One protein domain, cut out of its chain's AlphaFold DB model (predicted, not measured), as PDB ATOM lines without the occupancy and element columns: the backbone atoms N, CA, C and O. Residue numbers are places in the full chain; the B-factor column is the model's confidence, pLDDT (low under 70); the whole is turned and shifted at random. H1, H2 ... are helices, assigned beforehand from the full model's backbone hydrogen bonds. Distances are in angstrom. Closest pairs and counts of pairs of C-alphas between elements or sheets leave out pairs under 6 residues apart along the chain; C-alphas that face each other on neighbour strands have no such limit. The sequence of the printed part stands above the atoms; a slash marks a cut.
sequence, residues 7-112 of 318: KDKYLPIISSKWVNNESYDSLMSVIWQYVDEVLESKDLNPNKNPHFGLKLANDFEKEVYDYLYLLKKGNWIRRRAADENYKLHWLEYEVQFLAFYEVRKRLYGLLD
ATOM      1  N   LYS A   7      44.615  97.463  70.438       89.75
ATOM      2  CA  LYS A   7      44.491  98.644  69.578       89.75
ATOM      3  C   LYS A   7      45.182  99.878  70.166       89.75
ATOM      4  O   LYS A   7      45.913 100.559  69.451       89.75
ATOM      5  N   ASP A   8      45.043 100.109  71.470       90.06
ATOM      6  CA  ASP A   8      45.652 101.254  72.165       90.06
ATOM      7  C   ASP A   8      47.184 101.150  72.210       90.06
ATOM      8  O   ASP A   8      47.879 102.159  72.330       90.06
ATOM      9  N   LYS A   9      47.731  99.932  72.084       93.62
ATOM     10  CA  LYS A   9      49.171  99.695  71.925       93.62
ATOM     11  C   LYS A   9      49.636 100.023  70.502       93.62
ATOM     12  O   LYS A   9      50.679 100.651  70.346       93.62
ATOM     13  N   TYR A  10      48.889  99.611  69.477       93.62
ATOM     14  CA  TYR A  10      49.357  99.647  68.086       93.62
ATOM     15  C   TYR A  10      49.038 100.941  67.325       93.62
ATOM     16  O   TYR A  10      49.862 101.382  66.520       93.62
ATOM     17  N   LEU A  11      47.907 101.603  67.595       90.94
ATOM     18  CA  LEU A  11      47.539 102.857  66.918       90.94
ATOM     19  C   LEU A  11      48.593 103.976  67.085       90.94
ATOM     20  O   LEU A  11      48.940 104.612  66.083       90.94
ATOM     21  N   PRO A  12      49.182 104.211  68.280       91.31
ATOM     22  CA  PRO A  12      50.248 105.204  68.436       91.31
ATOM     23  C   PRO A  12      51.524 104.850  67.663       91.31
ATOM     24  O   PRO A  12      52.168 105.742  67.112       91.31
ATOM     25  N   ILE A  13      51.874 103.560  67.583       93.81
ATOM     26  CA  ILE A  13      53.053 103.083  66.844       93.81
ATOM     27  C   ILE A  13      52.873 103.378  65.355       93.81
ATOM     28  O   ILE A  13      53.735 104.009  64.744       93.81
ATOM     29  N   ILE A  14      51.724 102.995  64.790       89.88
ATOM     30  CA  ILE A  14      51.388 103.251  63.384       89.88
ATOM     31  C   ILE A  14      51.393 104.753  63.097       89.88
ATOM     32  O   ILE A  14      51.991 105.193  62.119       89.88
ATOM     33  N   SER A  15      50.796 105.559  63.979       86.25
ATOM     34  CA  SER A  15      50.812 107.016  63.849       86.25
ATOM     35  C   SER A  15      52.220 107.594  63.844       86.25
ATOM     36  O   SER A  15      52.497 108.491  63.054       86.25
ATOM     37  N   SER A  16      53.097 107.115  64.728       89.19
ATOM     38  CA  SER A  16      54.480 107.586  64.804       89.19
ATOM     39  C   SER A  16      55.241 107.253  63.524       89.19
ATOM     40  O   SER A  16      55.879 108.131  62.950       89.19
ATOM     41  N   LYS A  17      55.140 106.007  63.049       88.75
ATOM     42  CA  LYS A  17      55.761 105.574  61.789       88.75
ATOM     43  C   LYS A  17      55.254 106.387  60.601       88.75
ATOM     44  O   LYS A  17      56.027 106.828  59.757       88.75
ATOM     45  N   TRP A  18      53.950 106.638  60.568       81.31
ATOM     46  CA  TRP A  18      53.321 107.410  59.508       81.31
ATOM     47  C   TRP A  18      53.751 108.880  59.505       81.31
ATOM     48  O   TRP A  18      54.046 109.426  58.447       81.31
ATOM     49  N   VAL A  19      53.850 109.517  60.678       78.44
ATOM     50  CA  VAL A  19      54.373 110.891  60.811       78.44
ATOM     51  C   VAL A  19      55.828 110.991  60.337       78.44
ATOM     52  O   VAL A  19      56.219 112.022  59.798       78.44
ATOM     53  N   ASN A  20      56.599 109.913  60.476       83.31
ATOM     54  CA  ASN A  20      57.979 109.819  60.005       83.31
ATOM     55  C   ASN A  20      58.105 109.430  58.518       83.31
ATOM     56  O   ASN A  20      59.213 109.157  58.062       83.31
ATOM     57  N   ASN A  21      57.002 109.421  57.757       80.50
ATOM     58  CA  ASN A  21      56.953 109.045  56.339       80.50
ATOM     59  C   ASN A  21      57.537 107.651  56.047       80.50
ATOM     60  O   ASN A  21      58.143 107.430  54.997       80.50
ATOM     61  N   GLU A  22      57.368 106.700  56.969       84.75
ATOM     62  CA  GLU A  22      57.748 105.315  56.705       84.75
ATOM     63  C   GLU A  22      56.884 104.696  55.589       84.75
ATOM     64  O   GLU A  22      55.753 105.123  55.332       84.75
ATOM     65  N   SER A  23      57.431 103.686  54.908       84.06
ATOM     66  CA  SER A  23      56.771 103.042  53.770       84.06
ATOM     67  C   SER A  23      55.478 102.327  54.172       84.06
ATOM     68  O   SER A  23      55.297 101.915  55.320       84.06
ATOM     69  N   TYR A  24      54.596 102.112  53.190       82.38
ATOM     70  CA  TYR A  24      53.382 101.313  53.371       82.38
ATOM     71  C   TYR A  24      53.691  99.924  53.948       82.38
ATOM     72  O   TYR A  24      53.055  99.516  54.915       82.38
ATOM     73  N   ASP A  25      54.731  99.251  53.449       85.88
ATOM     74  CA  ASP A  25      55.157  97.941  53.957       85.88
ATOM     75  C   ASP A  25      55.546  97.995  55.438       85.88
ATOM     76  O   ASP A  25      55.192  97.104  56.216       85.88
ATOM     77  N   SER A  26      56.214  99.071  55.869       88.88
ATOM     78  CA  SER A  26      56.529  99.234  57.284       88.88
ATOM     79  C   SER A  26      55.274  99.445  58.131       88.88
ATOM     80  O   SER A  26      55.259  99.010  59.280       88.88
ATOM     81  N   LEU A  27      54.237 100.097  57.611       87.69
ATOM     82  CA  LEU A  27      52.978 100.283  58.334       87.69
ATOM     83  C   LEU A  27      52.185  98.971  58.386       87.69
ATOM     84  O   LEU A  27      51.698  98.588  59.450       87.69
ATOM     85  N   MET A  28      52.151  98.231  57.275       89.94
ATOM     86  CA  MET A  28      51.523  96.912  57.197       89.94
ATOM     87  C   MET A  28      52.192  95.892  58.110       89.94
ATOM     88  O   MET A  28      51.492  95.086  58.715       89.94
ATOM     89  N   SER A  29      53.516  95.938  58.286       92.12
ATOM     90  CA  SER A  29      54.188  95.036  59.232       92.12
ATOM     91  C   SER A  29      53.693  95.217  60.673       92.12
ATOM     92  O   SER A  29      53.560  94.238  61.401       92.12
ATOM     93  N   VAL A  30      53.335  96.441  61.074       94.00
ATOM     94  CA  VAL A  30      52.757  96.710  62.399       94.00
ATOM     95  C   VAL A  30      51.305  96.237  62.490       94.00
ATOM     96  O   VAL A  30      50.897  95.723  63.530       94.00
ATOM     97  N   ILE A  31      50.534  96.347  61.403       90.75
ATOM     98  CA  ILE A  31      49.184  95.764  61.317       90.75
ATOM     99  C   ILE A  31      49.254  94.238  61.459       90.75
ATOM    100  O   ILE A  31      48.480  93.665  62.221       90.75
ATOM    101  N   TRP A  32      50.212  93.579  60.804       93.25
ATOM    102  CA  TRP A  32      50.394  92.131  60.927       93.25
ATOM    103  C   TRP A  32      50.855  91.702  62.323       93.25
ATOM    104  O   TRP A  32      50.319  90.735  62.848       93.25
ATOM    105  N   GLN A  33      51.723  92.473  62.989       94.44
ATOM    106  CA  GLN A  33      52.062  92.227  64.399       94.44
ATOM    107  C   GLN A  33      50.834  92.299  65.317       94.44
ATOM    108  O   GLN A  33      50.693  91.482  66.225       94.44
ATOM    109  N   TYR A  34      49.929  93.257  65.084       94.38
ATOM    110  CA  TYR A  34      48.658  93.316  65.807       94.38
ATOM    111  C   TYR A  34      47.813  92.060  65.558       94.38
ATOM    112  O   TYR A  34      47.251  91.504  66.499       94.38
ATOM    113  N   VAL A  35      47.727  91.604  64.305       91.88
ATOM    114  CA  VAL A  35      46.969  90.398  63.949       91.88
ATOM    115  C   VAL A  35      47.533  89.168  64.652       91.88
ATOM    116  O   VAL A  35      46.752  88.416  65.237       91.88
ATOM    117  N   ASP A  36      48.853  88.993  64.648       91.62
ATOM    118  CA  ASP A  36      49.519  87.869  65.305       91.62
ATOM    119  C   ASP A  36      49.228  87.863  66.813       91.62
ATOM    120  O   ASP A  36      48.735  86.862  67.331       91.62
ATOM    121  N   GLU A  37      49.382  89.000  67.503       93.12
ATOM    122  CA  GLU A  37      49.077  89.092  68.941       93.12
ATOM    123  C   GLU A  37      47.582  88.869  69.248       93.12
ATOM    124  O   GLU A  37      47.230  88.274  70.272       93.12
ATOM    125  N   VAL A  38      46.669  89.305  68.369       90.88
ATOM    126  CA  VAL A  38      45.228  89.034  68.525       90.88
ATOM    127  C   VAL A  38      44.926  87.547  68.354       90.88
ATOM    128  O   VAL A  38      44.122  87.006  69.117       90.88
ATOM    129  N   LEU A  39      45.531  86.886  67.368       89.38
ATOM    130  CA  LEU A  39      45.345  85.456  67.130       89.38
ATOM    131  C   LEU A  39      45.928  84.624  68.277       89.38
ATOM    132  O   LEU A  39      45.226  83.756  68.796       89.38
ATOM    133  N   GLU A  40      47.133  84.954  68.747       89.62
ATOM    134  CA  GLU A  40      47.762  84.325  69.915       89.62
ATOM    135  C   GLU A  40      46.911  84.485  71.178       89.62
ATOM    136  O   GLU A  40      46.676  83.514  71.894       89.62
ATOM    137  N   SER A  41      46.353  85.680  71.421       90.25
ATOM    138  CA  SER A  41      45.471  85.917  72.576       90.25
ATOM    139  C   SER A  41      44.193  85.066  72.566       90.25
ATOM    140  O   SER A  41      43.537  84.918  73.599       90.25
ATOM    141  N   LYS A  42      43.835  84.518  71.399       88.69
ATOM    142  CA  LYS A  42      42.672  83.652  71.172       88.69
ATOM    143  C   LYS A  42      43.051  82.181  70.981       88.69
ATOM    144  O   LYS A  42      42.173  81.396  70.634       88.69
ATOM    145  N   ASP A  43      44.321  81.823  71.180       90.56
ATOM    146  CA  ASP A  43      44.864  80.481  70.931       90.56
ATOM    147  C   ASP A  43      44.613  79.986  69.488       90.56
ATOM    148  O   ASP A  43      44.371  78.809  69.213       90.56
ATOM    149  N   LEU A  44      44.625  80.917  68.526       88.38
ATOM    150  CA  LEU A  44      44.437  80.631  67.106       88.38
ATOM    151  C   LEU A  44      45.782  80.638  66.382       88.38
ATOM    152  O   LEU A  44      46.547  81.591  66.467       88.38
ATOM    153  N   ASN A  45      46.043  79.594  65.593       83.19
ATOM    154  CA  ASN A  45      47.238  79.532  64.755       83.19
ATOM    155  C   ASN A  45      47.005  80.288  63.425       83.19
ATOM    156  O   ASN A  45      46.113  79.877  62.667       83.19
ATOM    157  N   PRO A  46      47.811  81.322  63.101       75.38
ATOM    158  CA  PRO A  46      47.669  82.104  61.869       75.38
ATOM    159  C   PRO A  46      47.817  81.261  60.598       75.38
ATOM    160  O   PRO A  46      47.023  81.389  59.669       75.38
ATOM    161  N   ASN A  47      48.758  80.313  60.593       80.69
ATOM    162  CA  ASN A  47      49.032  79.439  59.446       80.69
ATOM    163  C   ASN A  47      47.892  78.453  59.170       80.69
ATOM    164  O   ASN A  47      47.739  77.976  58.049       80.69
ATOM    165  N   LYS A  48      47.087  78.135  60.190       84.19
ATOM    166  CA  LYS A  48      45.918  77.254  60.049       84.19
ATOM    167  C   LYS A  48      44.637  78.019  59.719       84.19
ATOM    168  O   LYS A  48      43.682  77.406  59.257       84.19
ATOM    169  N   ASN A  49      44.609  79.335  59.941       79.12
ATOM    170  CA  ASN A  49      43.424  80.178  59.763       79.12
ATOM    171  C   ASN A  49      43.742  81.461  58.970       79.12
ATOM    172  O   ASN A  49      43.443  82.565  59.442       79.12
ATOM    173  N   PRO A  50      44.309  81.356  57.753       84.12
ATOM    174  CA  PRO A  50      44.785  82.518  56.999       84.12
ATOM    175  C   PRO A  50      43.666  83.525  56.686       84.12
ATOM    176  O   PRO A  50      43.878  84.734  56.739       84.12
ATOM    177  N   HIS A  51      42.441  83.046  56.442       84.88
ATOM    178  CA  HIS A  51      41.281  83.912  56.207       84.88
ATOM    179  C   HIS A  51      40.912  84.766  57.426       84.88
ATOM    180  O   HIS A  51      40.457  85.898  57.269       84.88
ATOM    181  N   PHE A  52      41.113  84.241  58.638       84.44
ATOM    182  CA  PHE A  52      40.799  84.962  59.869       84.44
ATOM    183  C   PHE A  52      41.832  86.058  60.138       84.44
ATOM    184  O   PHE A  52      41.455  87.179  60.474       84.44
ATOM    185  N   GLY A  53      43.115  85.760  59.901       87.19
ATOM    186  CA  GLY A  53      44.188  86.753  59.954       87.19
ATOM    187  C   GLY A  53      43.985  87.881  58.941       87.19
ATOM    188  O   GLY A  53      44.023  89.048  59.314       87.19
ATOM    189  N   LEU A  54      43.659  87.545  57.688       87.81
ATOM    190  CA  LEU A  54      43.393  88.541  56.647       87.81
ATOM    191  C   LEU A  54      42.198  89.441  56.990       87.81
ATOM    192  O   LEU A  54      42.261  90.654  56.808       87.81
ATOM    193  N   LYS A  55      41.112  88.863  57.516       90.25
ATOM    194  CA  LYS A  55      39.950  89.646  57.949       90.25
ATOM    195  C   LYS A  55      40.313  90.607  59.085       90.25
ATOM    196  O   LYS A  55      39.965  91.779  59.009       90.25
ATOM    197  N   LEU A  56      41.040  90.129  60.099       88.94
ATOM    198  CA  LEU A  56      41.505  90.967  61.209       88.94
ATOM    199  C   LEU A  56      42.428  92.096  60.733       88.94
ATOM    200  O   LEU A  56      42.306  93.212  61.235       88.94
ATOM    201  N   ALA A  57      43.309  91.817  59.766       89.12
ATOM    202  CA  ALA A  57      44.172  92.822  59.152       89.12
ATOM    203  C   ALA A  57      43.338  93.923  58.486       89.12
ATOM    204  O   ALA A  57      43.519  95.092  58.808       89.12
ATOM    205  N   ASN A  58      42.375  93.548  57.637       87.81
ATOM    206  CA  ASN A  58      41.513  94.494  56.923       87.81
ATOM    207  C   ASN A  58      40.646  95.334  57.877       87.81
ATOM    208  O   ASN A  58      40.509  96.546  57.698       87.81
ATOM    209  N   ASP A  59      40.059  94.699  58.896       89.50
ATOM    210  CA  ASP A  59      39.227  95.386  59.888       89.50
ATOM    211  C   ASP A  59      40.064  96.409  60.674       89.50
ATOM    212  O   ASP A  59      39.654  97.560  60.839       89.50
ATOM    213  N   PHE A  60      41.268  96.024  61.110       91.12
ATOM    214  CA  PHE A  60      42.159  96.924  61.838       91.12
ATOM    215  C   PHE A  60      42.744  98.024  60.951       91.12
ATOM    216  O   PHE A  60      42.860  99.168  61.383       91.12
ATOM    217  N   GLU A  61      43.056  97.717  59.695       88.81
ATOM    218  CA  GLU A  61      43.511  98.697  58.715       88.81
ATOM    219  C   GLU A  61      42.464  99.803  58.493       88.81
ATOM    220  O   GLU A  61      42.799 100.990  58.490       88.81
ATOM    221  N   LYS A  62      41.176  99.449  58.407       87.00
ATOM    222  CA  LYS A  62      40.093 100.440  58.317       87.00
ATOM    223  C   LYS A  62      40.049 101.360  59.542       87.00
ATOM    224  O   LYS A  62      39.895 102.573  59.399       87.00
ATOM    225  N   GLU A  63      40.220 100.805  60.739       88.19
ATOM    226  CA  GLU A  63      40.284 101.595  61.974       88.19
ATOM    227  C   GLU A  63      41.511 102.514  62.011       88.19
ATOM    228  O   GLU A  63      41.412 103.669  62.434       88.19
ATOM    229  N   VAL A  64      42.656 102.041  61.510       86.06
ATOM    230  CA  VAL A  64      43.852 102.866  61.303       86.06
ATOM    231  C   VAL A  64      43.525 104.038  60.379       86.06
ATOM    232  O   VAL A  64      43.883 105.173  60.694       86.06
ATOM    233  N   TYR A  65      42.802 103.815  59.278       86.31
ATOM    234  CA  TYR A  65      42.419 104.898  58.369       86.31
ATOM    235  C   TYR A  65      41.563 105.961  59.062       86.31
ATOM    236  O   TYR A  65      41.821 107.156  58.900       86.31
ATOM    237  N   ASP A  66      40.561 105.540  59.839       83.44
ATOM    238  CA  ASP A  66      39.709 106.443  60.619       83.44
ATOM    239  C   ASP A  66      40.523 107.258  61.626       83.44
ATOM    240  O   ASP A  66      40.417 108.489  61.670       83.44
ATOM    241  N   TYR A  67      41.384 106.586  62.387       85.50
ATOM    242  CA  TYR A  67      42.227 107.213  63.395       85.50
ATOM    243  C   TYR A  67      43.173 108.260  62.785       85.50
ATOM    244  O   TYR A  67      43.213 109.412  63.232       85.50
ATOM    245  N   LEU A  68      43.895 107.898  61.719       83.31
ATOM    246  CA  LEU A  68      44.839 108.793  61.049       83.31
ATOM    247  C   LEU A  68      44.136 109.979  60.370       83.31
ATOM    248  O   LEU A  68      44.633 111.110  60.438       83.31
ATOM    249  N   TYR A  69      42.964 109.753  59.764       82.88
ATOM    250  CA  TYR A  69      42.137 110.822  59.198       82.88
ATOM    251  C   TYR A  69      41.718 111.834  60.269       82.88
ATOM    252  O   TYR A  69      41.923 113.036  60.086       82.88
ATOM    253  N   LEU A  70      41.167 111.370  61.396       82.12
ATOM    254  CA  LEU A  70      40.716 112.246  62.481       82.12
ATOM    255  C   LEU A  70      41.872 113.055  63.074       82.12
ATOM    256  O   LEU A  70      41.733 114.264  63.285       82.12
ATOM    257  N   LEU A  71      43.029 112.418  63.273       82.44
ATOM    258  CA  LEU A  71      44.233 113.080  63.765       82.44
ATOM    259  C   LEU A  71      44.667 114.224  62.835       82.44
ATOM    260  O   LEU A  71      44.896 115.350  63.293       82.44
ATOM    261  N   LYS A  72      44.750 113.970  61.522       81.94
ATOM    262  CA  LYS A  72      45.129 114.996  60.537       81.94
ATOM    263  C   LYS A  72      44.075 116.080  60.383       81.94
ATOM    264  O   LYS A  72      44.443 117.253  60.378       81.94
ATOM    265  N   LYS A  73      42.790 115.721  60.327       80.31
ATOM    266  CA  LYS A  73      41.682 116.684  60.293       80.31
ATOM    267  C   LYS A  73      41.764 117.642  61.480       80.31
ATOM    268  O   LYS A  73      41.749 118.853  61.287       80.31
ATOM    269  N   GLY A  74      41.918 117.112  62.695       79.00
ATOM    270  CA  GLY A  74      42.049 117.921  63.908       79.00
ATOM    271  C   GLY A  74      43.277 118.833  63.882       79.00
ATOM    272  O   GLY A  74      43.173 120.020  64.190       79.00
ATOM    273  N   ASN A  75      44.435 118.314  63.459       79.75
ATOM    274  CA  ASN A  75      45.652 119.115  63.296       79.75
ATOM    275  C   ASN A  75      45.483 120.240  62.273       79.75
ATOM    276  O   ASN A  75      45.887 121.370  62.540       79.75
ATOM    277  N   TRP A  76      44.871 119.952  61.127       75.12
ATOM    278  CA  TRP A  76      44.641 120.939  60.082       75.12
ATOM    279  C   TRP A  76      43.686 122.044  60.540       75.12
ATOM    280  O   TRP A  76      44.010 123.220  60.381       75.12
ATOM    281  N   ILE A  77      42.568 121.686  61.185       73.56
ATOM    282  CA  ILE A  77      41.623 122.658  61.760       73.56
ATOM    283  C   ILE A  77      42.348 123.578  62.752       73.56
ATOM    284  O   ILE A  77      42.225 124.797  62.660       73.56
ATOM    285  N   ARG A  78      43.158 123.010  63.661       77.56
ATOM    286  CA  ARG A  78      43.935 123.789  64.640       77.56
ATOM    287  C   ARG A  78      44.941 124.729  63.982       77.56
ATOM    288  O   ARG A  78      44.988 125.900  64.338       77.56
ATOM    289  N   ARG A  79      45.734 124.241  63.023       73.25
ATOM    290  CA  ARG A  79      46.742 125.061  62.327       73.25
ATOM    291  C   ARG A  79      46.098 126.202  61.544       73.25
ATOM    292  O   ARG A  79      46.577 127.325  61.613       73.25
ATOM    293  N   ARG A  80      44.972 125.937  60.879       66.62
ATOM    294  CA  ARG A  80      44.208 126.956  60.151       66.62
ATOM    295  C   ARG A  80      43.587 128.008  61.073       66.62
ATOM    296  O   ARG A  80      43.463 129.158  60.672       66.62
ATOM    297  N   ALA A  81      43.185 127.625  62.284       68.44
ATOM    298  CA  ALA A  81      42.703 128.575  63.284       68.44
ATOM    299  C   ALA A  81      43.836 129.440  63.866       68.44
ATOM    300  O   ALA A  81      43.594 130.585  64.231       68.44
ATOM    301  N   ALA A  82      45.053 128.894  63.956       68.69
ATOM    302  CA  ALA A  82      46.207 129.553  64.570       68.69
ATOM    303  C   ALA A  82      46.992 130.475  63.620       68.69
ATOM    304  O   ALA A  82      47.589 131.442  64.083       68.69
ATOM    305  N   ASP A  83      47.013 130.185  62.318       64.25
ATOM    306  CA  ASP A  83      47.742 130.970  61.319       64.25
ATOM    307  C   ASP A  83      46.855 131.249  60.097       64.25
ATOM    308  O   ASP A  83      46.492 130.355  59.329       64.25
ATOM    309  N   GLU A  84      46.519 132.526  59.906       48.19
ATOM    310  CA  GLU A  84      45.715 133.015  58.782       48.19
ATOM    311  C   GLU A  84      46.392 132.831  57.415       48.19
ATOM    312  O   GLU A  84      45.715 132.795  56.386       48.19
ATOM    313  N   ASN A  85      47.716 132.667  57.409       49.16
ATOM    314  CA  ASN A  85      48.526 132.379  56.237       49.16
ATOM    315  C   ASN A  85      48.814 130.882  56.078       49.16
ATOM    316  O   ASN A  85      49.555 130.522  55.158       49.16
ATOM    317  N   TYR A  86      48.229 130.001  56.902       57.44
ATOM    318  CA  TYR A  86      48.366 128.552  56.754       57.44
ATOM    319  C   TYR A  86      47.653 128.086  55.479       57.44
ATOM    320  O   TYR A  86      46.456 127.792  55.436       57.44
ATOM    321  N   LYS A  87      48.407 128.112  54.381       57.72
ATOM    322  CA  LYS A  87      47.890 127.963  53.020       57.72
ATOM    323  C   LYS A  87      47.462 126.524  52.713       57.72
ATOM    324  O   LYS A  87      48.079 125.557  53.151       57.72
ATOM    325  N   LEU A  88      46.476 126.408  51.826       56.44
ATOM    326  CA  LEU A  88      45.956 125.147  51.284       56.44
ATOM    327  C   LEU A  88      47.048 124.206  50.742       56.44
ATOM    328  O   LEU A  88      46.986 123.003  50.974       56.44
ATOM    329  N   HIS A  89      48.079 124.760  50.095       56.78
ATOM    330  CA  HIS A  89      49.171 123.981  49.505       56.78
ATOM    331  C   HIS A  89      49.988 123.184  50.528       56.78
ATOM    332  O   HIS A  89      50.633 122.218  50.147       56.78
ATOM    333  N   TRP A  90      49.958 123.551  51.814       61.19
ATOM    334  CA  TRP A  90      50.588 122.757  52.869       61.19
ATOM    335  C   TRP A  90      49.804 121.476  53.147       61.19
ATOM    336  O   TRP A  90      50.411 120.428  53.330       61.19
ATOM    337  N   LEU A  91      48.465 121.537  53.138       64.38
ATOM    338  CA  LEU A  91      47.635 120.334  53.232       64.38
ATOM    339  C   LEU A  91      47.755 119.502  51.954       64.38
ATOM    340  O   LEU A  91      47.866 118.292  52.044       64.38
ATOM    341  N   GLU A  92      47.780 120.134  50.783       56.84
ATOM    342  CA  GLU A  92      47.958 119.438  49.505       56.84
ATOM    343  C   GLU A  92      49.318 118.727  49.418       56.84
ATOM    344  O   GLU A  92      49.365 117.545  49.084       56.84
ATOM    345  N   TYR A  93      50.403 119.406  49.808       64.00
ATOM    346  CA  TYR A  93      51.731 118.811  49.941       64.00
ATOM    347  C   TYR A  93      51.696 117.657  50.944       64.00
ATOM    348  O   TYR A  93      52.066 116.542  50.599       64.00
ATOM    349  N   GLU A  94      51.173 117.874  52.156       64.56
ATOM    350  CA  GLU A  94      51.070 116.807  53.156       64.56
ATOM    351  C   GLU A  94      50.268 115.605  52.641       64.56
ATOM    352  O   GLU A  94      50.704 114.481  52.854       64.56
ATOM    353  N   VAL A  95      49.141 115.821  51.953       64.94
ATOM    354  CA  VAL A  95      48.266 114.768  51.420       64.94
ATOM    355  C   VAL A  95      48.937 113.991  50.289       64.94
ATOM    356  O   VAL A  95      48.804 112.770  50.252       64.94
ATOM    357  N   GLN A  96      49.687 114.644  49.398       60.16
ATOM    358  CA  GLN A  96      50.363 113.977  48.277       60.16
ATOM    359  C   GLN A  96      51.348 112.890  48.741       60.16
ATOM    360  O   GLN A  96      51.430 111.839  48.101       60.16
ATOM    361  N   PHE A  97      52.017 113.093  49.881       62.50
ATOM    362  CA  PHE A  97      53.046 112.180  50.398       62.50
ATOM    363  C   PHE A  97      52.543 111.149  51.424       62.50
ATOM    364  O   PHE A  97      53.346 110.381  51.949       62.50
ATOM    365  N   LEU A  98      51.236 111.072  51.717       65.00
ATOM    366  CA  LEU A  98      50.728 110.075  52.674       65.00
ATOM    367  C   LEU A  98      50.673 108.672  52.054       65.00
ATOM    368  O   LEU A  98      50.140 108.480  50.962       65.00
ATOM    369  N   ALA A  99      51.132 107.675  52.817       58.72
ATOM    370  CA  ALA A  99      51.174 106.274  52.393       58.72
ATOM    371  C   ALA A  99      49.785 105.645  52.138       58.72
ATOM    372  O   ALA A  99      49.629 104.857  51.209       58.72
ATOM    373  N   PHE A 100      48.758 105.999  52.923       73.44
ATOM    374  CA  PHE A 100      47.424 105.394  52.810       73.44
ATOM    375  C   PHE A 100      46.512 106.161  51.849       73.44
ATOM    376  O   PHE A 100      46.079 107.280  52.136       73.44
ATOM    377  N   TYR A 101      46.166 105.532  50.723       72.19
ATOM    378  CA  TYR A 101      45.263 106.095  49.715       72.19
ATOM    379  C   TYR A 101      43.900 106.522  50.288       72.19
ATOM    380  O   TYR A 101      43.459 107.636  50.014       72.19
ATOM    381  N   GLU A 102      43.269 105.705  51.132       73.81
ATOM    382  CA  GLU A 102      41.952 106.030  51.704       73.81
ATOM    383  C   GLU A 102      41.988 107.235  52.651       73.81
ATOM    384  O   GLU A 102      41.085 108.077  52.644       73.81
ATOM    385  N   VAL A 103      43.073 107.394  53.415       73.50
ATOM    386  CA  VAL A 103      43.278 108.589  54.246       73.50
ATOM    387  C   VAL A 103      43.447 109.820  53.357       73.50
ATOM    388  O   VAL A 103      42.815 110.844  53.618       73.50
ATOM    389  N   ARG A 104      44.226 109.719  52.267       71.25
ATOM    390  CA  ARG A 104      44.366 110.807  51.282       71.25
ATOM    391  C   ARG A 104      43.022 111.207  50.700       71.25
ATOM    392  O   ARG A 104      42.666 112.376  50.773       71.25
ATOM    393  N   LYS A 105      42.258 110.246  50.178       70.00
ATOM    394  CA  LYS A 105      40.935 110.466  49.578       70.00
ATOM    395  C   LYS A 105      39.999 111.227  50.522       70.00
ATOM    396  O   LYS A 105      39.352 112.186  50.115       70.00
ATOM    397  N   ARG A 106      39.967 110.850  51.803       71.00
ATOM    398  CA  ARG A 106      39.135 111.524  52.812       71.00
ATOM    399  C   ARG A 106      39.644 112.913  53.186       71.00
ATOM    400  O   ARG A 106      38.836 113.801  53.439       71.00
ATOM    401  N   LEU A 107      40.961 113.120  53.217       69.75
ATOM    402  CA  LEU A 107      41.555 114.441  53.439       69.75
ATOM    403  C   LEU A 107      41.369 115.369  52.231       69.75
ATOM    404  O   LEU A 107      41.169 116.561  52.436       69.75
ATOM    405  N   TYR A 108      41.339 114.842  51.001       62.62
ATOM    406  CA  TYR A 108      40.928 115.602  49.815       62.62
ATOM    407  C   TYR A 108      39.496 116.128  49.952       62.62
ATOM    408  O   TYR A 108      39.236 117.250  49.546       62.62
ATOM    409  N   GLY A 109      38.597 115.391  50.613       60.84
ATOM    410  CA  GLY A 109      37.255 115.885  50.950       60.84
ATOM    411  C   GLY A 109      37.225 117.048  51.956       60.84
ATOM    412  O   GLY A 109      36.182 117.659  52.143       60.84
ATOM    413  N   LEU A 110      38.342 117.377  52.620       62.84
ATOM    414  CA  LEU A 110      38.459 118.598  53.436       62.84
ATOM    415  C   LEU A 110      38.867 119.823  52.608       62.84
ATOM    416  O   LEU A 110      38.798 120.954  53.098       62.84
ATOM    417  N   LEU A 111      39.342 119.602  51.383       58.69
ATOM    418  CA  LEU A 111      39.660 120.660  50.444       58.69
ATOM    419  C   LEU A 111      38.353 121.026  49.735       58.69
ATOM    420  O   LEU A 111      37.825 120.231  48.964       58.69
ATOM    421  N   ASP A 112      37.824 122.224  50.001       58.47
ATOM    422  CA  ASP A 112      36.751 122.788  49.172       58.47
ATOM    423  C   ASP A 112      37.248 122.756  47.719       58.47
ATOM    424  O   ASP A 112      38.289 123.341  47.391       58.47
TER     425      ASP A 112
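AT A GLANCE: This is residues 7 to 112 of the 318 residues of an uncharacterized protein of viral metagenome (UniProt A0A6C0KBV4). One long helix, H3, forms the axis of a rod; the hairpin of H1 and H2 crosses it steeply, and the hairpin of H4 and H5 packs on it through H5. 106 residues are printed, with five named helices, H1 to H5, and no named strand: all helix. The whole is loose, radius of gyration of the C-alphas 16.2 A, spanning 55 by 21 by 20 A.

IN THESE COORDINATES: H3, residues 50 to 82, runs 47.7 A from C-alpha 50 at (44.785, 82.518, 56.999) to C-alpha 82 at (46.207, 129.553, 64.570). H1 is residues 7 to 19, H2 24 to 41 (25.9 A), H4 88 to 96 and H5 101 to 108.

HOW THE PARTS SIT: The hub H3 touches H2 at a steep 55 degrees, C-alphas of Val 35 and Ala 57 closest at 6.1 A. It touches H5 at a shallow 25 degrees, Tyr 69 and Val 103 closest at 5.6 A between C-alphas. Every O i to N i+4 pair is within hydrogen-bond range in H3, H4 and H5; 7 of 9 in H1, 13 of 14 in H2.

THE WHOLE: The printed part has no cut and no long link; pLDDT is under 70 at residues 80 to 99 and 107 to 112.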